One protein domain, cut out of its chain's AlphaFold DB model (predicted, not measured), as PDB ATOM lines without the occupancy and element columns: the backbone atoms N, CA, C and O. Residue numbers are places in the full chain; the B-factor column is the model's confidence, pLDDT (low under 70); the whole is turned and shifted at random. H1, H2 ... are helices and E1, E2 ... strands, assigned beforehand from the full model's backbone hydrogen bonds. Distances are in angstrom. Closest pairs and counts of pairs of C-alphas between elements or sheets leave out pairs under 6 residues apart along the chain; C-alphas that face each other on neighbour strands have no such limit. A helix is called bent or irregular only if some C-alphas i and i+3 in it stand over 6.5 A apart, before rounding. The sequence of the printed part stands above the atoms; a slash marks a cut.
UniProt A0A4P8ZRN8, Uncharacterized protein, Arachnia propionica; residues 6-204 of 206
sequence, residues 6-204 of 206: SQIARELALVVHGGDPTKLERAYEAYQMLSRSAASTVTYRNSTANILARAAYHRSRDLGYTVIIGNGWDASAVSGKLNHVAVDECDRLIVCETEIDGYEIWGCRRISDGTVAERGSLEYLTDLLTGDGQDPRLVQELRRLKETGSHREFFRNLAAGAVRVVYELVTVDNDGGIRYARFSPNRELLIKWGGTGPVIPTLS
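This is residues 6 to 204 of the 206 residues of an uncharacterized protein of Arachnia propionica (UniProt A0A4P8ZRN8). The model is a head with a long helical arm: a strongly twisted sheet curls round residues 48 to 61 of the long helix H2, whose earlier part runs away from the head with H1 folded back along it. H3, H4 and H5 pack on the sheet, and the small hairpin E4 and E5 packs on H3. The printed part has 199 residues, with five named helices and nine named strands in the order H1 H2 E1 E2 E3 E4 E5 H3 H4 H5 E6 E7 E8 E9; the class is mixed, helices and strands. The larger sheet is branched and mixed, while E4 and E5 are antiparallel. The whole is loose, with a radius of gyration of the C-alphas of 21.5 A, and spans 75 by 38 by 31 A.

H1, residues 6 to 18, begins at C-alpha 6 (4.871, 48.168, -28.985) and measures 18.4 A. H2, residues 21 to 62, measures 60.5 A and ends at C-alpha 62 (12.846, 59.222, 8.660); it is irregular, with C-alphas 22 and 25 7.6 A apart, and has a kink of 30 degrees near residue 28. E1 is residues 66 to 69, E2 84 to 87, E3 92 to 99 with 22.2 A, E4 108 to 110 and E5 116 to 118. H3 is residues 122 to 129, H4 136 to 147 with 17.4 A, and H5 152 to 160. E6, residues 163 to 172, measures 29.1 A; E7 is residues 178 to 183, E8 189 to 192, and E9 200 to 203, ending at C-alpha 203 (3.046, 32.388, 13.711).

H1 and H2 form a helical hairpin and touch at a shallow tilt of 32 degrees, opposite ways; their closest C-alphas are those of Ala 9 and Tyr 31, 5.1 A. H2 is on the branched sheet, its C-alpha of Leu 52 6.0 A from that of Thr 98 in E3. E1, E2 and E3 form a meander, each strand the antiparallel neighbour of the one before: N 66 and O 87 are 2.8 A apart, N 86 and O 94 2.9 A. E3 and E6 are parallel, with N 95 and O 166 at 2.8 A. On the other side of E6 from E3 are E7, with N 169 and O 181 at 2.8 A, and E8, with N 165 and O 189 at 2.9 A, both antiparallel to E6. E8 and E9 form a hairpin, with N 190 and O 202 at 2.8 A; E4 and E5 form another, with N 109 and O 117 at 2.8 A. The C-alphas of Ala 117 in E5 and Tyr 124 in H3 are the closest of that pair, 5.1 A. H3 and H5 are on opposite faces of the branched sheet, and H4 is on it too, the closest C-alphas of H4 and E1 being those of Glu 141 and Ile 68, 5.8 A. Every O i to N i+4 pair is within hydrogen-bond range in H3, H4 and H5, against 7 of 9 in H1 and 35 of 38 in H2.

The two C-alphas farthest apart, those of Thr 22 and Ala 160, are 75.5 A apart, and the outline is only just elongated. The printed part has no cut, and the link from E1 to E2, 14 residues, is long. The mean pLDDT of the printed part is 84.6; residues 18 to 23, 72 to 80, 101 to 107, 185 and 204 are under 70.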
ATOM      1  N   SER A   6       3.555  48.682 -28.583       84.19
ATOM      2  CA  SER A   6       4.871  48.168 -28.985       84.19
ATOM      3  C   SER A   6       4.769  46.985 -29.956       84.19
ATOM      4  O   SER A   6       5.530  46.898 -30.922       84.19
ATOM      5  N   GLN A   7       3.811  46.077 -29.738       87.56
ATOM      6  CA  GLN A   7       3.555  44.960 -30.652       87.56
ATOM      7  C   GLN A   7       3.012  45.464 -31.993       87.56
ATOM      8  O   GLN A   7       3.507  45.044 -33.038       87.56
ATOM      9  N   ILE A   8       2.070  46.412 -31.971       85.62
ATOM     10  CA  ILE A   8       1.511  47.004 -33.196       85.62
ATOM     11  C   ILE A   8       2.589  47.802 -33.948       85.62
ATOM     12  O   ILE A   8       2.720  47.665 -35.164       85.62
ATOM     13  N   ALA A   9       3.424  48.571 -33.245       85.00
ATOM     14  CA  ALA A   9       4.541  49.299 -33.847       85.00
ATOM     15  C   ALA A   9       5.543  48.357 -34.534       85.00
ATOM     16  O   ALA A   9       6.003  48.654 -35.633       85.00
ATOM     17  N   ARG A  10       5.860  47.198 -33.937       85.88
ATOM     18  CA  ARG A  10       6.742  46.193 -34.562       85.88
ATOM     19  C   ARG A  10       6.145  45.604 -35.838       85.88
ATOM     20  O   ARG A  10       6.872  45.411 -36.806       85.88
ATOM     21  N   GLU A  11       4.844  45.340 -35.850       86.62
ATOM     22  CA  GLU A  11       4.147  44.848 -37.043       86.62
ATOM     23  C   GLU A  11       4.134  45.902 -38.160       86.62
ATOM     24  O   GLU A  11       4.437  45.585 -39.311       86.62
ATOM     25  N   LEU A  12       3.872  47.169 -37.821       83.38
ATOM     26  CA  LEU A  12       3.921  48.280 -38.776       83.38
ATOM     27  C   LEU A  12       5.334  48.558 -39.293       83.38
ATOM     28  O   LEU A  12       5.486  48.910 -40.460       83.38
ATOM     29  N   ALA A  13       6.369  48.357 -38.473       82.44
ATOM     30  CA  ALA A  13       7.756  48.532 -38.893       82.44
ATOM     31  C   ALA A  13       8.102  47.641 -40.098       82.44
ATOM     32  O   ALA A  13       8.791  48.090 -41.010       82.44
ATOM     33  N   LEU A  14       7.574  46.412 -40.160       81.56
ATOM     34  CA  LEU A  14       7.780  45.509 -41.301       81.56
ATOM     35  C   LEU A  14       7.158  46.057 -42.594       81.56
ATOM     36  O   LEU A  14       7.733  45.909 -43.670       81.56
ATOM     37  N   VAL A  15       6.005  46.724 -42.487       76.75
ATOM     38  CA  VAL A  15       5.311  47.357 -43.619       76.75
ATOM     39  C   VAL A  15       6.033  48.629 -44.062       76.75
ATOM     40  O   VAL A  15       6.208  48.852 -45.256       76.75
ATOM     41  N   VAL A  16       6.494  49.444 -43.111       74.50
ATOM     42  CA  VAL A  16       7.253  50.677 -43.369       74.50
ATOM     43  C   VAL A  16       8.606  50.377 -44.017       74.50
ATOM     44  O   VAL A  16       8.990  51.046 -44.971       74.50
ATOM     45  N   HIS A  17       9.334  49.379 -43.512       73.38
ATOM     46  CA  HIS A  17      10.689  49.063 -43.970       73.38
ATOM     47  C   HIS A  17      10.733  48.124 -45.187       73.38
ATOM     48  O   HIS A  17      11.806  47.950 -45.762       73.38
ATOM     49  N   GLY A  18       9.601  47.535 -45.593       68.31
ATOM     50  CA  GLY A  18       9.514  46.592 -46.718       68.31
ATOM     51  C   GLY A  18       8.458  46.910 -47.787       68.31
ATOM     52  O   GLY A  18       8.247  46.074 -48.664       68.31
ATOM     53  N   GLY A  19       7.759  48.052 -47.716       65.75
ATOM     54  CA  GLY A  19       6.528  48.317 -48.479       65.75
ATOM     55  C   GLY A  19       6.589  49.377 -49.591       65.75
ATOM     56  O   GLY A  19       7.532  50.154 -49.710       65.75
ATOM     57  N   ASP A  20       5.521  49.394 -50.396       62.28
ATOM     58  CA  ASP A  20       5.242  50.316 -51.509       62.28
ATOM     59  C   ASP A  20       5.146  51.791 -51.039       62.28
ATOM     60  O   ASP A  20       4.306  52.098 -50.180       62.28
ATOM     61  N   PRO A  21       5.946  52.722 -51.610       60.31
ATOM     62  CA  PRO A  21       6.014  54.131 -51.207       60.31
ATOM     63  C   PRO A  21       4.670  54.873 -51.222       60.31
ATOM     64  O   PRO A  21       4.492  55.838 -50.481       60.31
ATOM     65  N   THR A  22       3.686  54.397 -51.987       60.41
ATOM     66  CA  THR A  22       2.360  55.026 -52.111       60.41
ATOM     67  C   THR A  22       1.451  54.814 -50.888       60.41
ATOM     68  O   THR A  22       0.461  55.526 -50.720       60.41
ATOM     69  N   LYS A  23       1.768  53.848 -50.012       61.56
ATOM     70  CA  LYS A  23       1.028  53.552 -48.763       61.56
ATOM     71  C   LYS A  23       1.801  53.941 -47.497       61.56
ATOM     72  O   LYS A  23       1.337  53.681 -46.386       61.56
ATOM     73  N   LEU A  24       2.979  54.539 -47.664       70.62
ATOM     74  CA  LEU A  24       3.996  54.629 -46.620       70.62
ATOM     75  C   LEU A  24       3.747  55.762 -45.623       70.62
ATOM     76  O   LEU A  24       4.049  55.586 -44.453       70.62
ATOM     77  N   GLU A  25       3.152  56.879 -46.040       76.19
ATOM     78  CA  GLU A  25       3.003  58.065 -45.181       76.19
ATOM     79  C   GLU A  25       2.130  57.782 -43.947       76.19
ATOM     80  O   GLU A  25       2.604  57.879 -42.818       76.19
ATOM     81  N   ARG A  26       0.899  57.289 -44.142       76.62
ATOM     82  CA  ARG A  26      -0.005  56.949 -43.025       76.62
ATOM     83  C   ARG A  26       0.511  55.795 -42.163       76.62
ATOM     84  O   ARG A  26       0.321  55.798 -40.950       76.62
ATOM     85  N   ALA A  27       1.149  54.797 -42.778       80.06
ATOM     86  CA  ALA A  27       1.739  53.674 -42.049       80.06
ATOM     87  C   ALA A  27       2.936  54.127 -41.196       80.06
ATOM     88  O   ALA A  27       3.107  53.659 -40.070       80.06
ATOM     89  N   TYR A  28       3.726  55.069 -41.711       81.38
ATOM     90  CA  TYR A  28       4.859  55.667 -41.020       81.38
ATOM     91  C   TYR A  28       4.417  56.580 -39.872       81.38
ATOM     92  O   TYR A  28       4.959  56.474 -38.774       81.38
ATOM     93  N   GLU A  29       3.395  57.413 -40.082       85.06
ATOM     94  CA  GLU A  29       2.784  58.223 -39.022       85.06
ATOM     95  C   GLU A  29       2.249  57.346 -37.882       85.06
ATOM     96  O   GLU A  29       2.601  57.561 -36.719       85.06
ATOM     97  N   ALA A  30       1.478  56.302 -38.208       85.88
ATOM     98  CA  ALA A  30       0.959  55.359 -37.217       85.88
ATOM     99  C   ALA A  30       2.090  54.643 -36.459       85.88
ATOM    100  O   ALA A  30       2.057  54.556 -35.228       85.88
ATOM    101  N   TYR A  31       3.127  54.186 -37.172       85.12
ATOM    102  CA  TYR A  31       4.323  53.595 -36.570       85.12
ATOM    103  C   TYR A  31       5.006  54.554 -35.584       85.12
ATOM    104  O   TYR A  31       5.325  54.154 -34.459       85.12
ATOM    105  N   GLN A  32       5.213  55.818 -35.968       87.38
ATOM    106  CA  GLN A  32       5.831  56.814 -35.095       87.38
ATOM    107  C   GLN A  32       4.981  57.093 -33.852       87.38
ATOM    108  O   GLN A  32       5.528  57.144 -32.748       87.38
ATOM    109  N   MET A  33       3.666  57.258 -34.011       89.38
ATOM    110  CA  MET A  33       2.751  57.511 -32.896       89.38
ATOM    111  C   MET A  33       2.777  56.366 -31.881       89.38
ATOM    112  O   MET A  33       2.995  56.609 -30.695       89.38
ATOM    113  N   LEU A  34       2.641  55.122 -32.346       89.50
ATOM    114  CA  LEU A  34       2.653  53.939 -31.481       89.50
ATOM    115  C   LEU A  34       4.022  53.715 -30.828       89.50
ATOM    116  O   LEU A  34       4.097  53.362 -29.653       89.50
ATOM    117  N   SER A  35       5.115  53.994 -31.544       84.69
ATOM    118  CA  SER A  35       6.468  53.908 -30.978       84.69
ATOM    119  C   SER A  35       6.696  54.948 -29.878       84.69
ATOM    120  O   SER A  35       7.265  54.626 -28.834       84.69
ATOM    121  N   ARG A  36       6.228  56.189 -30.077       89.56
ATOM    122  CA  ARG A  36       6.285  57.250 -29.055       89.56
ATOM    123  C   ARG A  36       5.392  56.935 -27.861       89.56
ATOM    124  O   ARG A  36       5.818  57.168 -26.732       89.56
ATOM    125  N   SER A  37       4.201  56.388 -28.098       88.19
ATOM    126  CA  SER A  37       3.302  55.924 -27.038       88.19
ATOM    127  C   SER A  37       3.978  54.844 -26.189       88.19
ATOM    128  O   SER A  37       4.152  55.016 -24.983       88.19
ATOM    129  N   ALA A  38       4.513  53.798 -26.828       84.25
ATOM    130  CA  ALA A  38       5.237  52.728 -26.146       84.25
ATOM    131  C   ALA A  38       6.447  53.244 -25.346       84.25
ATOM    132  O   ALA A  38       6.649  52.835 -24.201       84.25
ATOM    133  N   ALA A  39       7.237  54.157 -25.921       86.00
ATOM    134  CA  ALA A  39       8.362  54.779 -25.226       86.00
ATOM    135  C   ALA A  39       7.904  55.597 -24.007       86.00
ATOM    136  O   ALA A  39       8.495  55.481 -22.937       86.00
ATOM    137  N   SER A  40       6.818  56.363 -24.146       86.19
ATOM    138  CA  SER A  40       6.254  57.176 -23.062       86.19
ATOM    139  C   SER A  40       5.784  56.312 -21.894       86.19
ATOM    140  O   SER A  40       6.082  56.629 -20.745       86.19
ATOM    141  N   THR A  41       5.142  55.174 -22.172       80.88
ATOM    142  CA  THR A  41       4.716  54.212 -21.143       80.88
ATOM    143  C   THR A  41       5.903  53.624 -20.377       80.88
ATOM    144  O   THR A  41       5.861  53.519 -19.151       80.88
ATOM    145  N   VAL A  42       6.997  53.286 -21.071       81.19
ATOM    146  CA  VAL A  42       8.231  52.806 -20.423       81.19
ATOM    147  C   VAL A  42       8.853  53.900 -19.556       81.19
ATOM    148  O   VAL A  42       9.236  53.638 -18.413       81.19
ATOM    149  N   THR A  43       8.929  55.132 -20.063       84.81
ATOM    150  CA  THR A  43       9.454  56.277 -19.308       84.81
ATOM    151  C   THR A  43       8.620  56.563 -18.065       84.81
ATOM    152  O   THR A  43       9.198  56.742 -16.990       84.81
ATOM    153  N   TYR A  44       7.290  56.561 -18.183       83.38
ATOM    154  CA  TYR A  44       6.377  56.723 -17.052       83.38
ATOM    155  C   TYR A  44       6.625  55.643 -16.000       83.38
ATOM    156  O   TYR A  44       6.962  55.964 -14.864       83.38
ATOM    157  N   ARG A  45       6.591  54.365 -16.400       79.38
ATOM    158  CA  ARG A  45       6.825  53.231 -15.497       79.38
ATOM    159  C   ARG A  45       8.153  53.353 -14.749       79.38
ATOM    160  O   ARG A  45       8.179  53.211 -13.530       79.38
ATOM    161  N   ASN A  46       9.247  53.624 -15.458       79.88
ATOM    162  CA  ASN A  46      10.572  53.730 -14.844       79.88
ATOM    163  C   ASN A  46      10.664  54.927 -13.889       79.88
ATOM    164  O   ASN A  46      11.261  54.822 -12.818       79.88
ATOM    165  N   SER A  47      10.065  56.059 -14.260       83.00
ATOM    166  CA  SER A  47      10.052  57.262 -13.422       83.00
ATOM    167  C   SER A  47       9.252  57.027 -12.145       83.00
ATOM    168  O   SER A  47       9.744  57.312 -11.054       83.00
ATOM    169  N   THR A  48       8.068  56.431 -12.271       82.44
ATOM    170  CA  THR A  48       7.207  56.093 -11.139       82.44
ATOM    171  C   THR A  48       7.866  55.087 -10.208       82.44
ATOM    172  O   THR A  48       7.905  55.313  -9.001       82.44
ATOM    173  N   ALA A  49       8.464  54.022 -10.748       81.56
ATOM    174  CA  ALA A  49       9.202  53.056  -9.943       81.56
ATOM    175  C   ALA A  49      10.288  53.760  -9.105       81.56
ATOM    176  O   ALA A  49      10.374  53.553  -7.895       81.56
ATOM    177  N   ASN A  50      11.079  54.640  -9.731       83.38
ATOM    178  CA  ASN A  50      12.136  55.397  -9.053       83.38
ATOM    179  C   ASN A  50      11.596  56.300  -7.937       83.38
ATOM    180  O   ASN A  50      12.199  56.373  -6.867       83.38
ATOM    181  N   ILE A  51      10.466  56.974  -8.167       86.94
ATOM    182  CA  ILE A  51       9.808  57.799  -7.145       86.94
ATOM    183  C   ILE A  51       9.392  56.935  -5.952       86.94
ATOM    184  O   ILE A  51       9.704  57.285  -4.815       86.94
ATOM    185  N   LEU A  52       8.767  55.783  -6.196       87.44
ATOM    186  CA  LEU A  52       8.303  54.883  -5.139       87.44
ATOM    187  C   LEU A  52       9.458  54.265  -4.341       87.44
ATOM    188  O   LEU A  52       9.406  54.233  -3.113       87.44
ATOM    189  N   ALA A  53      10.531  53.837  -5.013       85.94
ATOM    190  CA  ALA A  53      11.724  53.309  -4.349       85.94
ATOM    191  C   ALA A  53      12.377  54.362  -3.439       85.94
ATOM    192  O   ALA A  53      12.765  54.064  -2.307       85.94
ATOM    193  N   ARG A  54      12.452  55.619  -3.897       88.88
ATOM    194  CA  ARG A  54      12.919  56.743  -3.069       88.88
ATOM    195  C   ARG A  54      11.996  56.992  -1.892       88.88
ATOM    196  O   ARG A  54      12.477  57.188  -0.782       88.88
ATOM    197  N   ALA A  55      10.691  56.975  -2.122       90.44
ATOM    198  CA  ALA A  55       9.704  57.207  -1.084       90.44
ATOM    199  C   ALA A  55       9.789  56.153   0.032       90.44
ATOM    200  O   ALA A  55       9.793  56.511   1.211       90.44
ATOM    201  N   ALA A  56       9.924  54.869  -0.309       90.44
ATOM    202  CA  ALA A  56      10.142  53.798   0.667       90.44
ATOM    203  C   ALA A  56      11.458  53.989   1.447       90.44
ATOM    204  O   ALA A  56      11.480  53.916   2.682       90.44
ATOM    205  N   TYR A  57      12.542  54.314   0.732       91.44
ATOM    206  CA  TYR A  57      13.861  54.556   1.314       91.44
ATOM    207  C   TYR A  57      13.876  55.735   2.292       91.44
ATOM    208  O   TYR A  57      14.328  55.587   3.430       91.44
ATOM    209  N   HIS A  58      13.354  56.891   1.882       91.56
ATOM    210  CA  HIS A  58      13.300  58.085   2.724       91.56
ATOM    211  C   HIS A  58      12.402  57.877   3.939       91.56
ATOM    212  O   HIS A  58      12.840  58.161   5.048       91.56
ATOM    213  N   ARG A  59      11.226  57.258   3.772       91.75
ATOM    214  CA  ARG A  59      10.353  56.922   4.904       91.75
ATOM    215  C   ARG A  59      11.058  56.049   5.937       91.75
ATOM    216  O   ARG A  59      10.973  56.329   7.127       91.75
ATOM    217  N   SER A  60      11.747  54.998   5.496       93.12
ATOM    218  CA  SER A  60      12.491  54.128   6.412       93.12
ATOM    219  C   SER A  60      13.555  54.910   7.179       93.12
ATOM    220  O   SER A  60      13.657  54.765   8.393       93.12
ATOM    221  N   ARG A  61      14.291  55.798   6.503       91.81
ATOM    222  CA  ARG A  61      15.284  56.659   7.156       91.81
ATOM    223  C   ARG A  61      14.669  57.644   8.146       91.81
ATOM    224  O   ARG A  61      15.220  57.804   9.229       91.81
ATOM    225  N   ASP A  62      13.548  58.265   7.796       94.00
ATOM    226  CA  ASP A  62      12.846  59.222   8.660       94.00
ATOM    227  C   ASP A  62      12.298  58.545   9.927       94.00
ATOM    228  O   ASP A  62      12.238  59.161  10.990       94.00
ATOM    229  N   LEU A  63      11.949  57.257   9.832       93.62
ATOM    230  CA  LEU A  63      11.528  56.421  10.961       93.62
ATOM    231  C   LEU A  63      12.700  55.790  11.735       93.62
ATOM    232  O   LEU A  63      12.467  55.088  12.718       93.62
ATOM    233  N   GLY A  64      13.945  56.033  11.316       94.31
ATOM    234  CA  GLY A  64      15.144  55.491  11.959       94.31
ATOM    235  C   GLY A  64      15.418  54.014  11.658       94.31
ATOM    236  O   GLY A  64      16.149  53.375  12.408       94.31
ATOM    237  N   TYR A  65      14.846  53.456  10.591       95.50
ATOM    238  CA  TYR A  65      15.090  52.073  10.179       95.50
ATOM    239  C   TYR A  65      16.369  51.943   9.349       95.50
ATOM    240  O   TYR A  65      16.685  52.786   8.501       95.50
ATOM    241  N   THR A  66      17.061  50.823   9.529       95.69
ATOM    242  CA  THR A  66      18.205  50.435   8.706       95.69
ATOM    243  C   THR A  66      17.720  49.668   7.490       95.69
ATOM    244  O   THR A  66      17.196  48.562   7.594       95.69
ATOM    245  N   VAL A  67      17.911  50.254   6.313       94.56
ATOM    246  CA  VAL A  67      17.525  49.637   5.043       94.56
ATOM    247  C   VAL A  67      18.548  48.573   4.643       94.56
ATOM    248  O   VAL A  67      19.738  48.869   4.538       94.56
ATOM    249  N   ILE A  68      18.074  47.351   4.395       94.00
ATOM    250  CA  ILE A  68      18.895  46.201   3.991       94.00
ATOM    251  C   ILE A  68      18.656  45.786   2.532       94.00
ATOM    252  O   ILE A  68      19.561  45.260   1.895       94.00
ATOM    253  N   ILE A  69      17.478  46.067   1.964       91.44
ATOM    254  CA  ILE A  69      17.170  45.892   0.533       91.44
ATOM    255  C   ILE A  69      16.479  47.165   0.035       91.44
ATOM    256  O   ILE A  69      15.615  47.692   0.726       91.44
ATOM    257  N   GLY A  70      16.835  47.632  -1.165       84.94
ATOM    258  CA  GLY A  70      16.280  48.846  -1.774       84.94
ATOM    259  C   GLY A  70      17.099  50.087  -1.415       84.94
ATOM    260  O   GLY A  70      16.981  50.650  -0.338       84.94
ATOM    261  N   ASN A  71      17.970  50.548  -2.313       71.19
ATOM    262  CA  ASN A  71      18.904  51.649  -2.019       71.19
ATOM    263  C   ASN A  71      18.386  53.042  -2.438       71.19
ATOM    264  O   ASN A  71      19.169  53.988  -2.498       71.19
ATOM    265  N   GLY A  72      17.096  53.169  -2.769       66.25
ATOM    266  CA  GLY A  72      16.475  54.415  -3.238       66.25
ATOM    267  C   GLY A  72      16.810  54.812  -4.685       66.25
ATOM    268  O   GLY A  72      16.306  55.824  -5.166       66.25
ATOM    269  N   TRP A  73      17.641  54.044  -5.395       63.00
ATOM    270  CA  TRP A  73      18.025  54.316  -6.791       63.00
ATOM    271  C   TRP A  73      17.737  53.152  -7.732       63.00
ATOM    272  O   TRP A  73      17.598  53.361  -8.933       63.00
ATOM    273  N   ASP A  74      17.637  51.945  -7.186       62.03
ATOM    274  CA  ASP A  74      17.248  50.755  -7.919       62.03
ATOM    275  C   ASP A  74      15.768  50.462  -7.677       62.03
ATOM    276  O   ASP A  74      15.380  49.866  -6.673       62.03
ATOM    277  N   ALA A  75      14.939  50.936  -8.601       56.12
ATOM    278  CA  ALA A  75      13.514  50.660  -8.610       56.12
ATOM    279  C   ALA A  75      13.146  49.489  -9.506       56.12
ATOM    280  O   ALA A  75      12.058  49.473 -10.091       56.12
ATOM    281  N   SER A  76      14.043  48.514  -9.662       53.25
ATOM    282  CA  SER A  76      13.667  47.259 -10.288       53.25
ATOM    283  C   SER A  76      12.566  46.595  -9.447       53.25
ATOM    284  O   SER A  76      12.806  45.822  -8.525       53.25
ATOM    285  N   ALA A  77      11.313  46.930  -9.774       53.47
ATOM    286  CA  ALA A  77      10.114  46.235  -9.346       53.47
ATOM    287  C   ALA A  77      10.138  44.875 -10.042       53.47
ATOM    288  O   ALA A  77       9.555  44.670 -11.113       53.47
ATOM    289  N   VAL A  78      10.948  43.975  -9.493       53.69
ATOM    290  CA  VAL A  78      11.068  42.616  -9.989       53.69
ATOM    291  C   VAL A  78       9.902  41.841  -9.403       53.69
ATOM    292  O   VAL A  78       9.853  41.593  -8.204       53.69
ATOM    293  N   SER A  79       8.958  41.472 -10.268       55.41
ATOM    294  CA  SER A  79       7.814  40.637  -9.907       55.41
ATOM    295  C   SER A  79       8.266  39.419  -9.095       55.41
ATOM    296  O   SER A  79       9.151  38.680  -9.534       55.41
ATOM    297  N   GLY A  80       7.647  39.206  -7.932       59.19
ATOM    298  CA  GLY A  80       7.937  38.069  -7.051       59.19
ATOM    299  C   GLY A  80       9.208  38.207  -6.204       59.19
ATOM    300  O   GLY A  80       9.676  37.205  -5.669       59.19
ATOM    301  N   LYS A  81       9.780  39.410  -6.083       75.25
ATOM    302  CA  LYS A  81      10.943  39.701  -5.237       75.25
ATOM    303  C   LYS A  81      10.693  40.915  -4.347       75.25
ATOM    304  O   LYS A  81       9.858  41.752  -4.657       75.25
ATOM    305  N   LEU A  82      11.472  41.036  -3.275       84.00
ATOM    306  CA  LEU A  82      11.376  42.149  -2.327       84.00
ATOM    307  C   LEU A  82      11.851  43.466  -2.967       84.00
ATOM    308  O   LEU A  82      12.988  43.552  -3.441       84.00
ATOM    309  N   ASN A  83      11.013  44.504  -2.954       84.69
ATOM    310  CA  ASN A  83      11.382  45.836  -3.452       84.69
ATOM    311  C   ASN A  83      12.247  46.588  -2.435       84.69
ATOM    312  O   ASN A  83      13.339  47.056  -2.759       84.69
ATOM    313  N   HIS A  84      11.755  46.689  -1.201       90.94
ATOM    314  CA  HIS A  84      12.401  47.422  -0.122       90.94
ATOM    315  C   HIS A  84      12.231  46.668   1.194       90.94
ATOM    316  O   HIS A  84      11.129  46.243   1.540       90.94
ATOM    317  N   VAL A  85      13.326  46.501   1.931       93.94
ATOM    318  CA  VAL A  85      13.323  45.860   3.248       93.94
ATOM    319  C   VAL A  85      14.189  46.656   4.197       93.94
ATOM    320  O   VAL A  85      15.330  46.995   3.874       93.94
ATOM    321  N   ALA A  86      13.664  46.912   5.386       95.75
ATOM    322  CA  ALA A  86      14.387  47.558   6.462       95.75
ATOM    323  C   ALA A  86      14.191  46.804   7.778       95.75
ATOM    324  O   ALA A  86      13.276  45.995   7.918       95.75
ATOM    325  N   VAL A  87      15.058  47.076   8.740       97.06
ATOM    326  CA  VAL A  87      14.930  46.598  10.116       97.06
ATOM    327  C   VAL A  87      14.915  47.786  11.062       97.06
ATOM    328  O   VAL A  87      15.549  48.807  10.786       97.06
ATOM    329  N   ASP A  88      14.200  47.658  12.170       94.12
ATOM    330  CA  ASP A  88      14.438  48.530  13.319       94.12
ATOM    331  C   ASP A  88      15.517  47.938  14.242       94.12
ATOM    332  O   ASP A  88      16.094  46.885  13.966       94.12
ATOM    333  N   GLU A  89      15.809  48.627  15.345       90.31
ATOM    334  CA  GLU A  89      16.833  48.205  16.310       90.31
ATOM    335  C   GLU A  89      16.437  46.965  17.136       90.31
ATOM    336  O   GLU A  89      17.312  46.295  17.702       90.31
ATOM    337  N   CYS A  90      15.142  46.629  17.204       92.12
ATOM    338  CA  CYS A  90      14.596  45.755  18.241       92.12
ATOM    339  C   CYS A  90      13.869  44.520  17.703       92.12
ATOM    340  O   CYS A  90      14.276  43.404  18.019       92.12
ATOM    341  N   ASP A  91      12.754  44.665  16.987       94.62
ATOM    342  CA  ASP A  91      11.850  43.534  16.736       94.62
ATOM    343  C   ASP A  91      11.056  43.586  15.428       94.62
ATOM    344  O   ASP A  91      10.127  42.792  15.263       94.62
ATOM    345  N   ARG A  92      11.409  44.460  14.478       96.12
ATOM    346  CA  ARG A  92      10.646  44.603  13.228       96.12
ATOM    347  C   ARG A  92      11.492  44.377  11.992       96.12
ATOM    348  O   ARG A  92      12.531  45.007  11.807       96.12
ATOM    349  N   LEU A  93      10.974  43.533  11.103       96.25
ATOM    350  CA  LEU A  93      11.348  43.491   9.695       96.25
ATOM    351  C   LEU A  93      10.262  44.221   8.900       96.25
ATOM    352  O   LEU A  93       9.125  43.761   8.824       96.25
ATOM    353  N   ILE A  94      10.610  45.354   8.306       95.06
ATOM    354  CA  ILE A  94       9.715  46.146   7.471       95.06
ATOM    355  C   ILE A  94       9.883  45.677   6.032       95.06
ATOM    356  O   ILE A  94      10.957  45.827   5.455       95.06
ATOM    357  N   VAL A  95       8.822  45.129   5.454       92.38
ATOM    358  CA  VAL A  95       8.741  44.722   4.052       92.38
ATOM    359  C   VAL A  95       7.841  45.712   3.344       92.38
ATOM    360  O   VAL A  95       6.661  45.821   3.661       92.38
ATOM    361  N   CYS A  96       8.406  46.446   2.399       89.69
ATOM    362  CA  CYS A  96       7.711  47.509   1.707       89.69
ATOM    363  C   CYS A  96       7.694  47.207   0.209       89.69
ATOM    364  O   CYS A  96       8.739  47.186  -0.447       89.69
ATOM    365  N   GLU A  97       6.505  46.980  -0.336       85.62
ATOM    366  CA  GLU A  97       6.305  46.842  -1.776       85.62
ATOM    367  C   GLU A  97       5.894  48.169  -2.406       85.62
ATOM    368  O   GLU A  97       5.431  49.094  -1.738       85.62
ATOM    369  N   THR A  98       6.113  48.282  -3.712       82.19
ATOM    370  CA  THR A  98       5.774  49.476  -4.487       82.19
ATOM    371  C   THR A  98       4.856  49.084  -5.627       82.19
ATOM    372  O   THR A  98       5.187  48.163  -6.379       82.19
ATOM    373  N   GLU A  99       3.761  49.809  -5.803       78.38
ATOM    374  CA  GLU A  99       2.811  49.575  -6.885       78.38
ATOM    375  C   GLU A  99       2.682  50.792  -7.801       78.38
ATOM    376  O   GLU A  99       2.624  51.939  -7.361       78.38
ATOM    377  N   ILE A 100       2.653  50.504  -9.100       72.94
ATOM    378  CA  ILE A 100       2.520  51.477 -10.177       72.94
ATOM    379  C   ILE A 100       1.097  51.333 -10.711       72.94
ATOM    380  O   ILE A 100       0.796  50.329 -11.355       72.94
ATOM    381  N   ASP A 101       0.241  52.316 -10.428       61.50
ATOM    382  CA  ASP A 101      -1.158  52.310 -10.870       61.50
ATOM    383  C   ASP A 101      -1.261  52.139 -12.400       61.50
ATOM    384  O   ASP A 101      -0.432  52.651 -13.164       61.50
ATOM    385  N   GLY A 102      -2.247  51.362 -12.849       54.31
ATOM    386  CA  GLY A 102      -2.448  51.016 -14.263       54.31
ATOM    387  C   GLY A 102      -1.467  49.990 -14.852       54.31
ATOM    388  O   GLY A 102      -1.597  49.635 -16.025       54.31
ATOM    389  N   TYR A 103      -0.511  49.478 -14.071       53.69
ATOM    390  CA  TYR A 103       0.258  48.283 -14.415       53.69
ATOM    391  C   TYR A 103      -0.158  47.145 -13.485       53.69
ATOM    392  O   TYR A 103      -0.047  47.275 -12.271       53.69
ATOM    393  N   GLU A 104      -0.585  46.011 -14.051       45.28
ATOM    394  CA  GLU A 104      -0.797  44.765 -13.304       45.28
ATOM    395  C   GLU A 104       0.542  44.274 -12.728       45.28
ATOM    396  O   GLU A 104       1.220  43.398 -13.266       45.28
ATOM    397  N   ILE A 105       0.970  44.866 -11.618       53.94
ATOM    398  CA  ILE A 105       1.914  44.232 -10.712       53.94
ATOM    399  C   ILE A 105       1.036  43.310  -9.885       53.94
ATOM    400  O   ILE A 105       0.471  43.738  -8.883       53.94
ATOM    401  N   TRP A 106       0.827  42.102 -10.421       58.41
ATOM    402  CA  TRP A 106      -0.076  41.070  -9.920       58.41
ATOM    403  C   TRP A 106      -0.281  41.187  -8.410       58.41
ATOM    404  O   TRP A 106       0.640  40.951  -7.627       58.41
ATOM    405  N   GLY A 107      -1.506  41.526  -8.000       69.25
ATOM    406  CA  GLY A 107      -1.935  41.507  -6.600       69.25
ATOM    407  C   GLY A 107      -1.993  40.090  -6.027       69.25
ATOM    408  O   GLY A 107      -2.710  39.847  -5.068       69.25
ATOM    409  N   CYS A 108      -1.290  39.140  -6.638       77.88
ATOM    410  CA  CYS A 108      -1.220  37.758  -6.240       77.88
ATOM    411  C   CYS A 108       0.100  37.121  -6.702       77.88
ATOM    412  O   CYS A 108       0.745  37.579  -7.649       77.88
ATOM    413  N   ARG A 109       0.512  36.047  -6.031       82.62
ATOM    414  CA  ARG A 109       1.657  35.213  -6.419       82.62
ATOM    415  C   ARG A 109       1.246  33.752  -6.398       82.62
ATOM    416  O   ARG A 109       0.450  33.348  -5.555       82.62
ATOM    417  N   ARG A 110       1.823  32.952  -7.293       86.75
ATOM    418  CA  ARG A 110       1.755  31.497  -7.157       86.75
ATOM    419  C   ARG A 110       2.800  31.064  -6.139       86.75
ATOM    420  O   ARG A 110       3.982  31.315  -6.370       86.75
ATOM    421  N   ILE A 111       2.351  30.491  -5.030       87.69
ATOM    422  CA  ILE A 111       3.214  30.082  -3.918       87.69
ATOM    423  C   ILE A 111       3.729  28.653  -4.121       87.69
ATOM    424  O   ILE A 111       3.317  27.949  -5.050       87.69
ATOM    425  N   SER A 112       4.664  28.244  -3.271       84.81
ATOM    426  CA  SER A 112       5.353  26.944  -3.296       84.81
ATOM    427  C   SER A 112       4.440  25.711  -3.392       84.81
ATOM    428  O   SER A 112       4.813  24.741  -4.050       84.81
ATOM    429  N   ASP A 113       3.231  25.744  -2.824       85.56
ATOM    430  CA  ASP A 113       2.252  24.645  -2.924       85.56
ATOM    431  C   ASP A 113       1.459  24.615  -4.252       85.56
ATOM    432  O   ASP A 113       0.651  23.715  -4.489       85.56
ATOM    433  N   GLY A 114       1.704  25.582  -5.141       87.12
ATOM    434  CA  GLY A 114       1.061  25.720  -6.446       87.12
ATOM    435  C   GLY A 114      -0.230  26.542  -6.448       87.12
ATOM    436  O   GLY A 114      -0.734  26.841  -7.537       87.12
ATOM    437  N   THR A 115      -0.749  26.943  -5.285       90.81
ATOM    438  CA  THR A 115      -1.921  27.823  -5.163       90.81
ATOM    439  C   THR A 115      -1.563  29.293  -5.401       90.81
ATOM    440  O   THR A 115      -0.393  29.656  -5.541       90.81
ATOM    441  N   VAL A 116      -2.580  30.150  -5.513       89.69
ATOM    442  CA  VAL A 116      -2.419  31.596  -5.712       89.69
ATOM    443  C   VAL A 116      -2.776  32.318  -4.416       89.69
ATOM    444  O   VAL A 116      -3.916  32.237  -3.970       89.69
ATOM    445  N   ALA A 117      -1.812  33.035  -3.840       88.56
ATOM    446  CA  ALA A 117      -1.999  33.873  -2.659       88.56
ATOM    447  C   ALA A 117      -2.128  35.344  -3.055       88.56
ATOM    448  O   ALA A 117      -1.374  35.817  -3.909       88.56
ATOM    449  N   GLU A 118      -3.048  36.070  -2.423       87.06
ATOM    450  CA  GLU A 118      -3.254  37.502  -2.648       87.06
ATOM    451  C   GLU A 118      -2.221  38.350  -1.901       87.06
ATOM    452  O   GLU A 118      -1.785  38.034  -0.796       87.06
ATOM    453  N   ARG A 119      -1.826  39.467  -2.502       83.81
ATOM    454  CA  ARG A 119      -0.871  40.409  -1.929       83.81
ATOM    455  C   ARG A 119      -1.408  40.951  -0.605       83.81
ATOM    456  O   ARG A 119      -2.544  41.405  -0.520       83.81
ATOM    457  N   GLY A 120      -0.567  40.912   0.423       80.19
ATOM    458  CA  GLY A 120      -0.951  41.272   1.789       80.19
ATOM    459  C   GLY A 120      -1.606  40.152   2.592       80.19
ATOM    460  O   GLY A 120      -1.824  40.345   3.789       80.19
ATOM    461  N   SER A 121      -1.855  38.982   1.996       87.12
ATOM    462  CA  SER A 121      -2.221  37.786   2.754       87.12
ATOM    463  C   SER A 121      -1.015  37.208   3.506       87.12
ATOM    464  O   SER A 121       0.151  37.469   3.182       87.12
ATOM    465  N   LEU A 122      -1.295  36.400   4.527       89.31
ATOM    466  CA  LEU A 122      -0.259  35.731   5.311       89.31
ATOM    467  C   LEU A 122       0.527  34.725   4.457       89.31
ATOM    468  O   LEU A 122       1.747  34.636   4.578       89.31
ATOM    469  N   GLU A 123      -0.158  34.004   3.575       89.50
ATOM    470  CA  GLU A 123       0.416  33.023   2.650       89.50
ATOM    471  C   GLU A 123       1.375  33.704   1.673       89.50
ATOM    472  O   GLU A 123       2.490  33.226   1.459       89.50
ATOM    473  N   TYR A 124       0.983  34.869   1.146       88.69
ATOM    474  CA  TYR A 124       1.822  35.659   0.252       88.69
ATOM    475  C   TYR A 124       3.129  36.080   0.928       88.69
ATOM    476  O   TYR A 124       4.211  35.892   0.369       88.69
ATOM    477  N   LEU A 125       3.034  36.641   2.139       89.12
ATOM    478  CA  LEU A 125       4.199  37.119   2.885       89.12
ATOM    479  C   LEU A 125       5.091  35.974   3.357       89.12
ATOM    480  O   LEU A 125       6.315  36.083   3.286       89.12
ATOM    481  N   THR A 126       4.488  34.871   3.796       91.06
ATOM    482  CA  THR A 126       5.220  33.674   4.219       91.06
ATOM    483  C   THR A 126       6.043  33.119   3.063       91.06
ATOM    484  O   THR A 126       7.242  32.898   3.229       91.06
ATOM    485  N   ASP A 127       5.448  32.970   1.878       89.94
ATOM    486  CA  ASP A 127       6.151  32.461   0.698       89.94
ATOM    487  C   ASP A 127       7.224  33.438   0.186       89.94
ATOM    488  O   ASP A 127       8.270  33.007  -0.282       89.94
ATOM    489  N   LEU A 128       7.019  34.756   0.307       88.56
ATOM    490  CA  LEU A 128       8.018  35.762  -0.090       88.56
ATOM    491  C   LEU A 128       9.258  35.772   0.816       88.56
ATOM    492  O   LEU A 128      10.371  36.046   0.357       88.56
ATOM    493  N   LEU A 129       9.058  35.532   2.111       91.56
ATOM    494  CA  LEU A 129      10.088  35.715   3.131       91.56
ATOM    495  C   LEU A 129      10.743  34.415   3.574       91.56
ATOM    496  O   LEU A 129      11.806  34.476   4.192       91.56
ATOM    497  N   THR A 130      10.140  33.258   3.300       89.12
ATOM    498  CA  THR A 130      10.541  31.973   3.886       89.12
ATOM    499  C   THR A 130      10.455  30.826   2.877       89.12
ATOM    500  O   THR A 130       9.864  30.966   1.809       89.12
ATOM    501  N   GLY A 131      11.058  29.683   3.217       80.50
ATOM    502  CA  GLY A 131      10.965  28.461   2.411       80.50
ATOM    503  C   GLY A 131      11.540  28.596   0.996       80.50
ATOM    504  O   GLY A 131      12.502  29.332   0.775       80.50
ATOM    505  N   ASP A 132      10.951  27.870   0.046       82.06
ATOM    506  CA  ASP A 132      11.438  27.773  -1.339       82.06
ATOM    507  C   ASP A 132      11.162  29.037  -2.173       82.06
ATOM    508  O   ASP A 132      11.873  29.313  -3.140       82.06
ATOM    509  N   GLY A 133      10.143  29.817  -1.795       81.94
ATOM    510  CA  GLY A 133       9.778  31.082  -2.439       81.94
ATOM    511  C   GLY A 133      10.572  32.294  -1.941       81.94
ATOM    512  O   GLY A 133      10.378  33.401  -2.461       81.94
ATOM    513  N   GLN A 134      11.452  32.091  -0.951       89.50
ATOM    514  CA  GLN A 134      12.205  33.150  -0.292       89.50
ATOM    515  C   GLN A 134      13.077  33.928  -1.283       89.50
ATOM    516  O   GLN A 134      13.885  33.354  -2.017       89.50
ATOM    517  N   ASP A 135      13.015  35.262  -1.219       87.81
ATOM    518  CA  ASP A 135      13.995  36.100  -1.910       87.81
ATOM    519  C   ASP A 135      15.406  35.862  -1.326       87.81
ATOM    520  O   ASP A 135      15.659  36.200  -0.163       87.81
ATOM    521  N   PRO A 136      16.365  35.333  -2.110       86.88
ATOM    522  CA  PRO A 136      17.682  34.953  -1.597       86.88
ATOM    523  C   PRO A 136      18.487  36.142  -1.055       86.88
ATOM    524  O   PRO A 136      19.385  35.955  -0.228       86.88
ATOM    525  N   ARG A 137      18.160  37.372  -1.480       90.94
ATOM    526  CA  ARG A 137      18.813  38.592  -0.984       90.94
ATOM    527  C   ARG A 137      18.534  38.822   0.498       90.94
ATOM    528  O   ARG A 137      19.387  39.376   1.183       90.94
ATOM    529  N   LEU A 138      17.394  38.360   1.018       93.38
ATOM    530  CA  LEU A 138      17.036  38.559   2.422       93.38
ATOM    531  C   LEU A 138      18.071  37.926   3.360       93.38
ATOM    532  O   LEU A 138      18.615  38.598   4.231       93.38
ATOM    533  N   VAL A 139      18.402  36.649   3.152       94.06
ATOM    534  CA  VAL A 139      19.394  35.945   3.984       94.06
ATOM    535  C   VAL A 139      20.791  36.536   3.806       94.06
ATOM    536  O   VAL A 139      21.547  36.635   4.777       94.06
ATOM    537  N   GLN A 140      21.142  36.939   2.583       93.81
ATOM    538  CA  GLN A 140      22.425  37.579   2.300       93.81
ATOM    539  C   GLN A 140      22.588  38.884   3.090       93.81
ATOM    540  O   GLN A 140      23.607  39.072   3.757       93.81
ATOM    541  N   GLU A 141      21.587  39.759   3.056       95.12
ATOM    542  CA  GLU A 141      21.667  41.067   3.705       95.12
ATOM    543  C   GLU A 141      21.503  40.972   5.228       95.12
ATOM    544  O   GLU A 141      22.202  41.674   5.958       95.12
ATOM    545  N   LEU A 142      20.702  40.029   5.742       96.19
ATOM    546  CA  LEU A 142      20.671  39.725   7.180       96.19
ATOM    547  C   LEU A 142      22.036  39.244   7.692       96.19
ATOM    548  O   LEU A 142      22.458  39.633   8.783       96.19
ATOM    549  N   ARG A 143      22.757  38.430   6.909       96.00
ATOM    550  CA  ARG A 143      24.123  38.002   7.249       96.00
ATOM    551  C   ARG A 143      25.083  39.180   7.269       96.00
ATOM    552  O   ARG A 143      25.770  39.370   8.271       96.00
ATOM    553  N   ARG A 144      25.072  39.995   6.214       95.25
ATOM    554  CA  ARG A 144      25.909  41.192   6.119       95.25
ATOM    555  C   ARG A 144      25.655  42.152   7.280       95.25
ATOM    556  O   ARG A 144      26.603  42.638   7.888       95.25
ATOM    557  N   LEU A 145      24.389  42.397   7.625       95.56
ATOM    558  CA  LEU A 145      24.033  43.256   8.749       95.56
ATOM    559  C   LEU A 145      24.529  42.665  10.078       95.56
ATOM    560  O   LEU A 145      25.123  43.389  10.875       95.56
ATOM    561  N   LYS A 146      24.373  41.352  10.296       95.25
ATOM    562  CA  LYS A 146      24.856  40.670  11.509       95.25
ATOM    563  C   LYS A 146      26.370  40.793  11.688       95.25
ATOM    564  O   LYS A 146      26.837  41.009  12.805       95.25
ATOM    565  N   GLU A 147      27.131  40.692  10.599       95.38
ATOM    566  CA  GLU A 147      28.596  40.810  10.598       95.38
ATOM    567  C   GLU A 147      29.088  42.194  11.045       95.38
ATOM    568  O   GLU A 147      30.179  42.301  11.603       95.38
ATOM    569  N   THR A 148      28.276  43.249  10.894       94.69
ATOM    570  CA  THR A 148      28.619  44.589  11.411       94.69
ATOM    571  C   THR A 148      28.620  44.669  12.943       94.69
ATOM    572  O   THR A 148      29.173  45.610  13.509       94.69
ATOM    573  N   GLY A 149      27.972  43.721  13.632       91.88
ATOM    574  CA  GLY A 149      27.795  43.736  15.086       91.88
ATOM    575  C   GLY A 149      26.757  44.742  15.610       91.88
ATOM    576  O   GLY A 149      26.618  44.864  16.833       91.88
ATOM    577  N   SER A 150      26.045  45.435  14.713       91.12
ATOM    578  CA  SER A 150      24.909  46.323  15.017       91.12
ATOM    579  C   SER A 150      23.598  45.539  15.218       91.12
ATOM    580  O   SER A 150      23.571  44.323  15.018       91.12
ATOM    581  N   HIS A 151      22.517  46.211  15.646       95.50
ATOM    582  CA  HIS A 151      21.169  45.625  15.775       95.50
ATOM    583  C   HIS A 151      21.136  44.342  16.633       95.50
ATOM    584  O   HIS A 151      20.520  43.327  16.299       95.50
ATOM    585  N   ARG A 152      21.870  44.345  17.757       95.62
ATOM    586  CA  ARG A 152      22.065  43.149  18.603       95.62
ATOM    587  C   ARG A 152      20.764  42.617  19.192       95.62
ATOM    588  O   ARG A 152      20.629  41.408  19.369       95.62
ATOM    589  N   GLU A 153      19.847  43.511  19.548       97.19
ATOM    590  CA  GLU A 153      18.542  43.135  20.082       97.19
ATOM    591  C   GLU A 153      17.665  42.512  18.995       97.19
ATOM    592  O   GLU A 153      17.214  41.383  19.187       97.19
ATOM    593  N   PHE A 154      17.581  43.142  17.820       97.38
ATOM    594  CA  PHE A 154      16.973  42.546  16.629       97.38
ATOM    595  C   PHE A 154      17.462  41.122  16.354       97.38
ATOM    596  O   PHE A 154      16.647  40.208  16.259       97.38
ATOM    597  N   PHE A 155      18.774  40.871  16.300       97.38
ATOM    598  CA  PHE A 155      19.270  39.513  16.030       97.38
ATOM    599  C   PHE A 155      19.000  38.515  17.161       97.38
ATOM    600  O   PHE A 155      18.853  37.320  16.892       97.38
ATOM    601  N   ARG A 156      18.915  38.973  18.416       96.81
ATOM    602  CA  ARG A 156      18.503  38.130  19.548       96.81
ATOM    603  C   ARG A 156      17.041  37.712  19.396       96.81
ATOM    604  O   ARG A 156      16.735  36.527  19.516       96.81
ATOM    605  N   ASN A 157      16.172  38.664  19.071       97.38
ATOM    606  CA  ASN A 157      14.748  38.429  18.858       97.38
ATOM    607  C   ASN A 157      14.506  37.588  17.600       97.38
ATOM    608  O   ASN A 157      13.699  36.662  17.622       97.38
ATOM    609  N   LEU A 158      15.280  37.813  16.537       97.06
ATOM    610  CA  LEU A 158      15.220  37.026  15.310       97.06
ATOM    611  C   LEU A 158      15.640  35.573  15.556       97.06
ATOM    612  O   LEU A 158      15.036  34.653  15.015       97.06
ATOM    613  N   ALA A 159      16.644  35.328  16.399       96.19
ATOM    614  CA  ALA A 159      17.008  33.965  16.785       96.19
ATOM    615  C   ALA A 159      15.924  33.295  17.653       96.19
ATOM    616  O   ALA A 159      15.740  32.077  17.578       96.19
ATOM    617  N   ALA A 160      15.194  34.083  18.447       95.75
ATOM    618  CA  ALA A 160      14.095  33.623  19.291       95.75
ATOM    619  C   ALA A 160      12.766  33.419  18.535       95.75
ATOM    620  O   ALA A 160      11.868  32.787  19.080       95.75
ATOM    621  N   GLY A 161      12.644  33.898  17.291       95.75
ATOM    622  CA  GLY A 161      11.383  33.869  16.539       95.75
ATOM    623  C   GLY A 161      10.399  34.972  16.930       95.75
ATOM    624  O   GLY A 161       9.199  34.808  16.762       95.75
ATOM    625  N   ALA A 162      10.906  36.079  17.476       95.62
ATOM    626  CA  ALA A 162      10.123  37.191  18.012       95.62
ATOM    627  C   ALA A 162      10.158  38.453  17.128       95.62
ATOM    628  O   ALA A 162       9.678  39.503  17.545       95.62
ATOM    629  N   VAL A 163      10.740  38.387  15.923       96.38
ATOM    630  CA  VAL A 163      10.726  39.522  14.987       96.38
ATOM    631  C   VAL A 163       9.417  39.532  14.215       96.38
ATOM    632  O   VAL A 163       9.127  38.584  13.490       96.38
ATOM    633  N   ARG A 164       8.664  40.624  14.339       95.19
ATOM    634  CA  ARG A 164       7.423  40.882  13.607       95.19
ATOM    635  C   ARG A 164       7.713  41.370  12.198       95.19
ATOM    636  O   ARG A 164       8.519  42.280  11.993       95.19
ATOM    637  N   VAL A 165       6.991  40.819  11.233       94.44
ATOM    638  CA  VAL A 165       6.955  41.344   9.871       94.44
ATOM    639  C   VAL A 165       5.912  42.451   9.796       94.44
ATOM    640  O   VAL A 165       4.727  42.239  10.040       94.44
ATOM    641  N   VAL A 166       6.364  43.643   9.428       93.50
ATOM    642  CA  VAL A 166       5.514  44.785   9.107       93.50
ATOM    643  C   VAL A 166       5.447  44.895   7.593       93.50
ATOM    644  O   VAL A 166       6.462  45.173   6.961       93.50
ATOM    645  N   TYR A 167       4.265  44.693   7.016       90.38
ATOM    646  CA  TYR A 167       4.078  44.769   5.572       90.38
ATOM    647  C   TYR A 167       3.417  46.090   5.158       90.38
ATOM    648  O   TYR A 167       2.346  46.456   5.649       90.38
ATOM    649  N   GLU A 168       4.084  46.824   4.270       90.12
ATOM    650  CA  GLU A 168       3.670  48.134   3.774       90.12
ATOM    651  C   GLU A 168       3.643  48.151   2.240       90.12
ATOM    652  O   GLU A 168       4.397  47.444   1.572       90.12
ATOM    653  N   LEU A 169       2.780  48.990   1.679       87.19
ATOM    654  CA  LEU A 169       2.689  49.262   0.252       87.19
ATOM    655  C   LEU A 169       2.785  50.761   0.021       87.19
ATOM    656  O   LEU A 169       2.081  51.542   0.667       87.19
ATOM    657  N   VAL A 170       3.640  51.144  -0.920       87.38
ATOM    658  CA  VAL A 170       3.749  52.515  -1.412       87.38
ATOM    659  C   VAL A 170       3.131  52.586  -2.793       87.38
ATOM    660  O   VAL A 170       3.528  51.845  -3.695       87.38
ATOM    661  N   THR A 171       2.195  53.507  -2.967       85.75
ATOM    662  CA  THR A 171       1.582  53.803  -4.260       85.75
ATOM    663  C   THR A 171       1.797  55.264  -4.621       85.75
ATOM    664  O   THR A 171       2.073  56.107  -3.759       85.75
ATOM    665  N   VAL A 172       1.694  55.552  -5.917       83.44
ATOM    666  CA  VAL A 172       1.609  56.917  -6.424       83.44
ATOM    667  C   VAL A 172       0.236  57.108  -7.045       83.44
ATOM    668  O   VAL A 172      -0.273  56.226  -7.736       83.44
ATOM    669  N   ASP A 173      -0.343  58.263  -6.791       81.12
ATOM    670  CA  ASP A 173      -1.599  58.691  -7.371       81.12
ATOM    671  C   ASP A 173      -1.369  59.373  -8.719       81.12
ATOM    672  O   ASP A 173      -0.284  59.879  -9.017       81.12
ATOM    673  N   ASN A 174      -2.429  59.469  -9.520       75.62
ATOM    674  CA  ASN A 174      -2.380  60.156 -10.812       75.62
ATOM    675  C   ASN A 174      -2.073  61.665 -10.701       75.62
ATOM    676  O   ASN A 174      -1.662  62.274 -11.686       75.62
ATOM    677  N   ASP A 175      -2.252  62.272  -9.523       81.56
ATOM    678  CA  ASP A 175      -1.862  63.659  -9.230       81.56
ATOM    679  C   ASP A 175      -0.422  63.790  -8.688       81.56
ATOM    680  O   ASP A 175       0.033  64.896  -8.388       81.56
ATOM    681  N   GLY A 176       0.313  62.678  -8.588       77.94
ATOM    682  CA  GLY A 176       1.669  62.617  -8.046       77.94
ATOM    683  C   GLY A 176       1.739  62.485  -6.521       77.94
ATOM    684  O   GLY A 176       2.846  62.458  -5.976       77.94
ATOM    685  N   GLY A 177       0.602  62.389  -5.824       87.12
ATOM    686  CA  GLY A 177       0.555  62.088  -4.395       87.12
ATOM    687  C   GLY A 177       1.157  60.717  -4.081       87.12
ATOM    688  O   GLY A 177       0.959  59.760  -4.821       87.12
ATOM    689  N   ILE A 178       1.905  60.606  -2.979       88.69
ATOM    690  CA  ILE A 178       2.455  59.327  -2.512       88.69
ATOM    691  C   ILE A 178       1.625  58.842  -1.329       88.69
ATOM    692  O   ILE A 178       1.471  59.566  -0.340       88.69
ATOM    693  N   ARG A 179       1.130  57.605  -1.403       88.38
ATOM    694  CA  ARG A 179       0.373  56.972  -0.319       88.38
ATOM    695  C   ARG A 179       1.127  55.787   0.252       88.38
ATOM    696  O   ARG A 179       1.811  55.058  -0.459       88.38
ATOM    697  N   TYR A 180       0.950  55.597   1.553       87.88
ATOM    698  CA  TYR A 180       1.463  54.451   2.288       87.88
ATOM    699  C   TYR A 180       0.290  53.717   2.918       87.88
ATOM    700  O   TYR A 180      -0.463  54.304   3.697       87.88
ATOM    701  N   ALA A 181       0.158  52.436   2.604       86.44
ATOM    702  CA  ALA A 181      -0.775  51.538   3.260       86.44
ATOM    703  C   ALA A 181       0.015  50.532   4.094       86.44
ATOM    704  O   ALA A 181       1.004  49.974   3.627       86.44
ATOM    705  N   ARG A 182      -0.425  50.290   5.329       88.31
ATOM    706  CA  ARG A 182       0.042  49.150   6.117       88.31
ATOM    707  C   ARG A 182      -1.003  48.055   6.022       88.31
ATOM    708  O   ARG A 182      -2.183  48.310   6.251       88.31
ATOM    709  N   PHE A 183      -0.548  46.850   5.734       81.44
ATOM    710  CA  PHE A 183      -1.384  45.667   5.777       81.44
ATOM    711  C   PHE A 183      -1.272  45.027   7.152       81.44
ATOM    712  O   PHE A 183      -0.181  44.859   7.700       81.44
ATOM    713  N   SER A 184      -2.422  44.661   7.692       73.75
ATOM    714  CA  SER A 184      -2.526  43.869   8.905       73.75
ATOM    715  C   SER A 184      -3.164  42.543   8.510       73.75
ATOM    716  O   SER A 184      -4.386  42.498   8.365       73.75
ATOM    717  N   PRO A 185      -2.364  41.491   8.254       69.19
ATOM    718  CA  PRO A 185      -2.919  40.162   8.045       69.19
ATOM    719  C   PRO A 185      -3.731  39.730   9.271       69.19
ATOM    720  O   PRO A 185      -3.531  40.234  10.376       69.19
ATOM    721  N   ASN A 186      -4.627  38.759   9.083       72.31
ATOM    722  CA  ASN A 186      -5.503  38.249  10.146       72.31
ATOM    723  C   ASN A 186      -4.734  37.697  11.367       72.31
ATOM    724  O   ASN A 186      -5.324  37.524  12.429       72.31
ATOM    725  N   ARG A 187      -3.433  37.409  11.215       78.56
ATOM    726  CA  ARG A 187      -2.494  36.990  12.267       78.56
ATOM    727  C   ARG A 187      -1.142  37.663  12.053       78.56
ATOM    728  O   ARG A 187      -0.754  37.893  10.907       78.56
ATOM    729  N   GLU A 188      -0.402  37.927  13.129       86.19
ATOM    730  CA  GLU A 188       0.962  38.445  13.013       86.19
ATOM    731  C   GLU A 188       1.907  37.364  12.467       86.19
ATOM    732  O   GLU A 188       1.981  36.245  12.984       86.19
ATOM    733  N   LEU A 189       2.670  37.717  11.428       90.88
ATOM    734  CA  LEU A 189       3.786  36.904  10.961       90.88
ATOM    735  C   LEU A 189       5.025  37.265  11.779       90.88
ATOM    736  O   LEU A 189       5.578  38.358  11.625       90.88
ATOM    737  N   LEU A 190       5.477  36.341  12.622       94.06
ATOM    738  CA  LEU A 190       6.807  36.398  13.211       94.06
ATOM    739  C   LEU A 190       7.771  35.578  12.355       94.06
ATOM    740  O   LEU A 190       7.382  34.674  11.609       94.06
ATOM    741  N   ILE A 191       9.054  35.893  12.449       95.19
ATOM    742  CA  ILE A 191      10.096  35.178  11.720       95.19
ATOM    743  C   ILE A 191      11.255  34.813  12.628       95.19
ATOM    744  O   ILE A 191      11.593  35.519  13.583       95.19
ATOM    745  N   LYS A 192      11.895  33.702  12.270       95.88
ATOM    746  CA  LYS A 192      13.082  33.189  12.931       95.88
ATOM    747  C   LYS A 192      14.213  32.972  11.941       95.88
ATOM    748  O   LYS A 192      14.013  32.451  10.844       95.88
ATOM    749  N   TRP A 193      15.430  33.305  12.360       96.38
ATOM    750  CA  TRP A 193      16.637  32.971  11.613       96.38
ATOM    751  C   TRP A 193      17.823  32.714  12.543       96.38
ATOM    752  O   TRP A 193      18.232  33.573  13.321       96.38
ATOM    753  N   GLY A 194      18.403  31.516  12.444       89.94
ATOM    754  CA  GLY A 194      19.519  31.077  13.291       89.94
ATOM    755  C   GLY A 194      20.891  31.632  12.886       89.94
ATOM    756  O   GLY A 194      21.887  31.355  13.549       89.94
ATOM    757  N   GLY A 195      20.973  32.414  11.806       89.81
ATOM    758  CA  GLY A 195      22.234  32.895  11.223       89.81
ATOM    759  C   GLY A 195      22.771  32.038  10.071       89.81
ATOM    760  O   GLY A 195      23.704  32.451   9.385       89.81
ATOM    761  N   THR A 196      22.173  30.874   9.829       88.06
ATOM    762  CA  THR A 196      22.442  29.992   8.686       88.06
ATOM    763  C   THR A 196      21.121  29.469   8.123       88.06
ATOM    764  O   THR A 196      20.109  29.458   8.821       88.06
ATOM    765  N   GLY A 197      21.127  29.058   6.851       89.75
ATOM    766  CA  GLY A 197      19.924  28.564   6.177       89.75
ATOM    767  C   GLY A 197      18.862  29.644   5.913       89.75
ATOM    768  O   GLY A 197      19.171  30.840   6.021       89.75
ATOM    769  N   PRO A 198      17.640  29.227   5.533       92.94
ATOM    770  CA  PRO A 198      16.535  30.130   5.224       92.94
ATOM    771  C   PRO A 198      15.936  30.763   6.485       92.94
ATOM    772  O   PRO A 198      16.124  30.282   7.606       92.94
ATOM    773  N   VAL A 199      15.181  31.844   6.288       94.25
ATOM    774  CA  VAL A 199      14.287  32.381   7.327       94.25
ATOM    775  C   VAL A 199      13.077  31.455   7.399       94.25
ATOM    776  O   VAL A 199      12.603  30.977   6.367       94.25
ATOM    777  N   ILE A 200      12.590  31.192   8.607       92.75
ATOM    778  CA  ILE A 200      11.421  30.342   8.840       92.75
ATOM    779  C   ILE A 200      10.312  31.149   9.525       92.75
ATOM    780  O   ILE A 200      10.620  32.028  10.339       92.75
ATOM    781  N   PRO A 201       9.036  30.875   9.219       91.00
ATOM    782  CA  PRO A 201       7.929  31.566   9.855       91.00
ATOM    783  C   PRO A 201       7.754  31.070  11.292       91.00
ATOM    784  O   PRO A 201       8.024  29.916  11.628       91.00
ATOM    785  N   THR A 202       7.300  31.957  12.161       85.00
ATOM    786  CA  THR A 202       6.799  31.664  13.502       85.00
ATOM    787  C   THR A 202       5.466  32.404  13.580       85.00
ATOM    788  O   THR A 202       5.422  33.617  13.449       85.00
ATOM    789  N   LEU A 203       4.340  31.704  13.638       73.12
ATOM    790  CA  LEU A 203       3.046  32.388  13.711       73.12
ATOM    791  C   LEU A 203       2.776  32.765  15.166       73.12
ATOM    792  O   LEU A 203       3.090  31.972  16.056       73.12
ATOM    793  N   SER A 204       2.203  33.946  15.418       67.88
ATOM    794  CA  SER A 204       1.687  34.259  16.756       67.88
ATOM    795  C   SER A 204       0.633  33.217  17.149       67.88
ATOM    796  O   SER A 204      -0.127  32.773  16.283       67.88
TER     797      SER A 204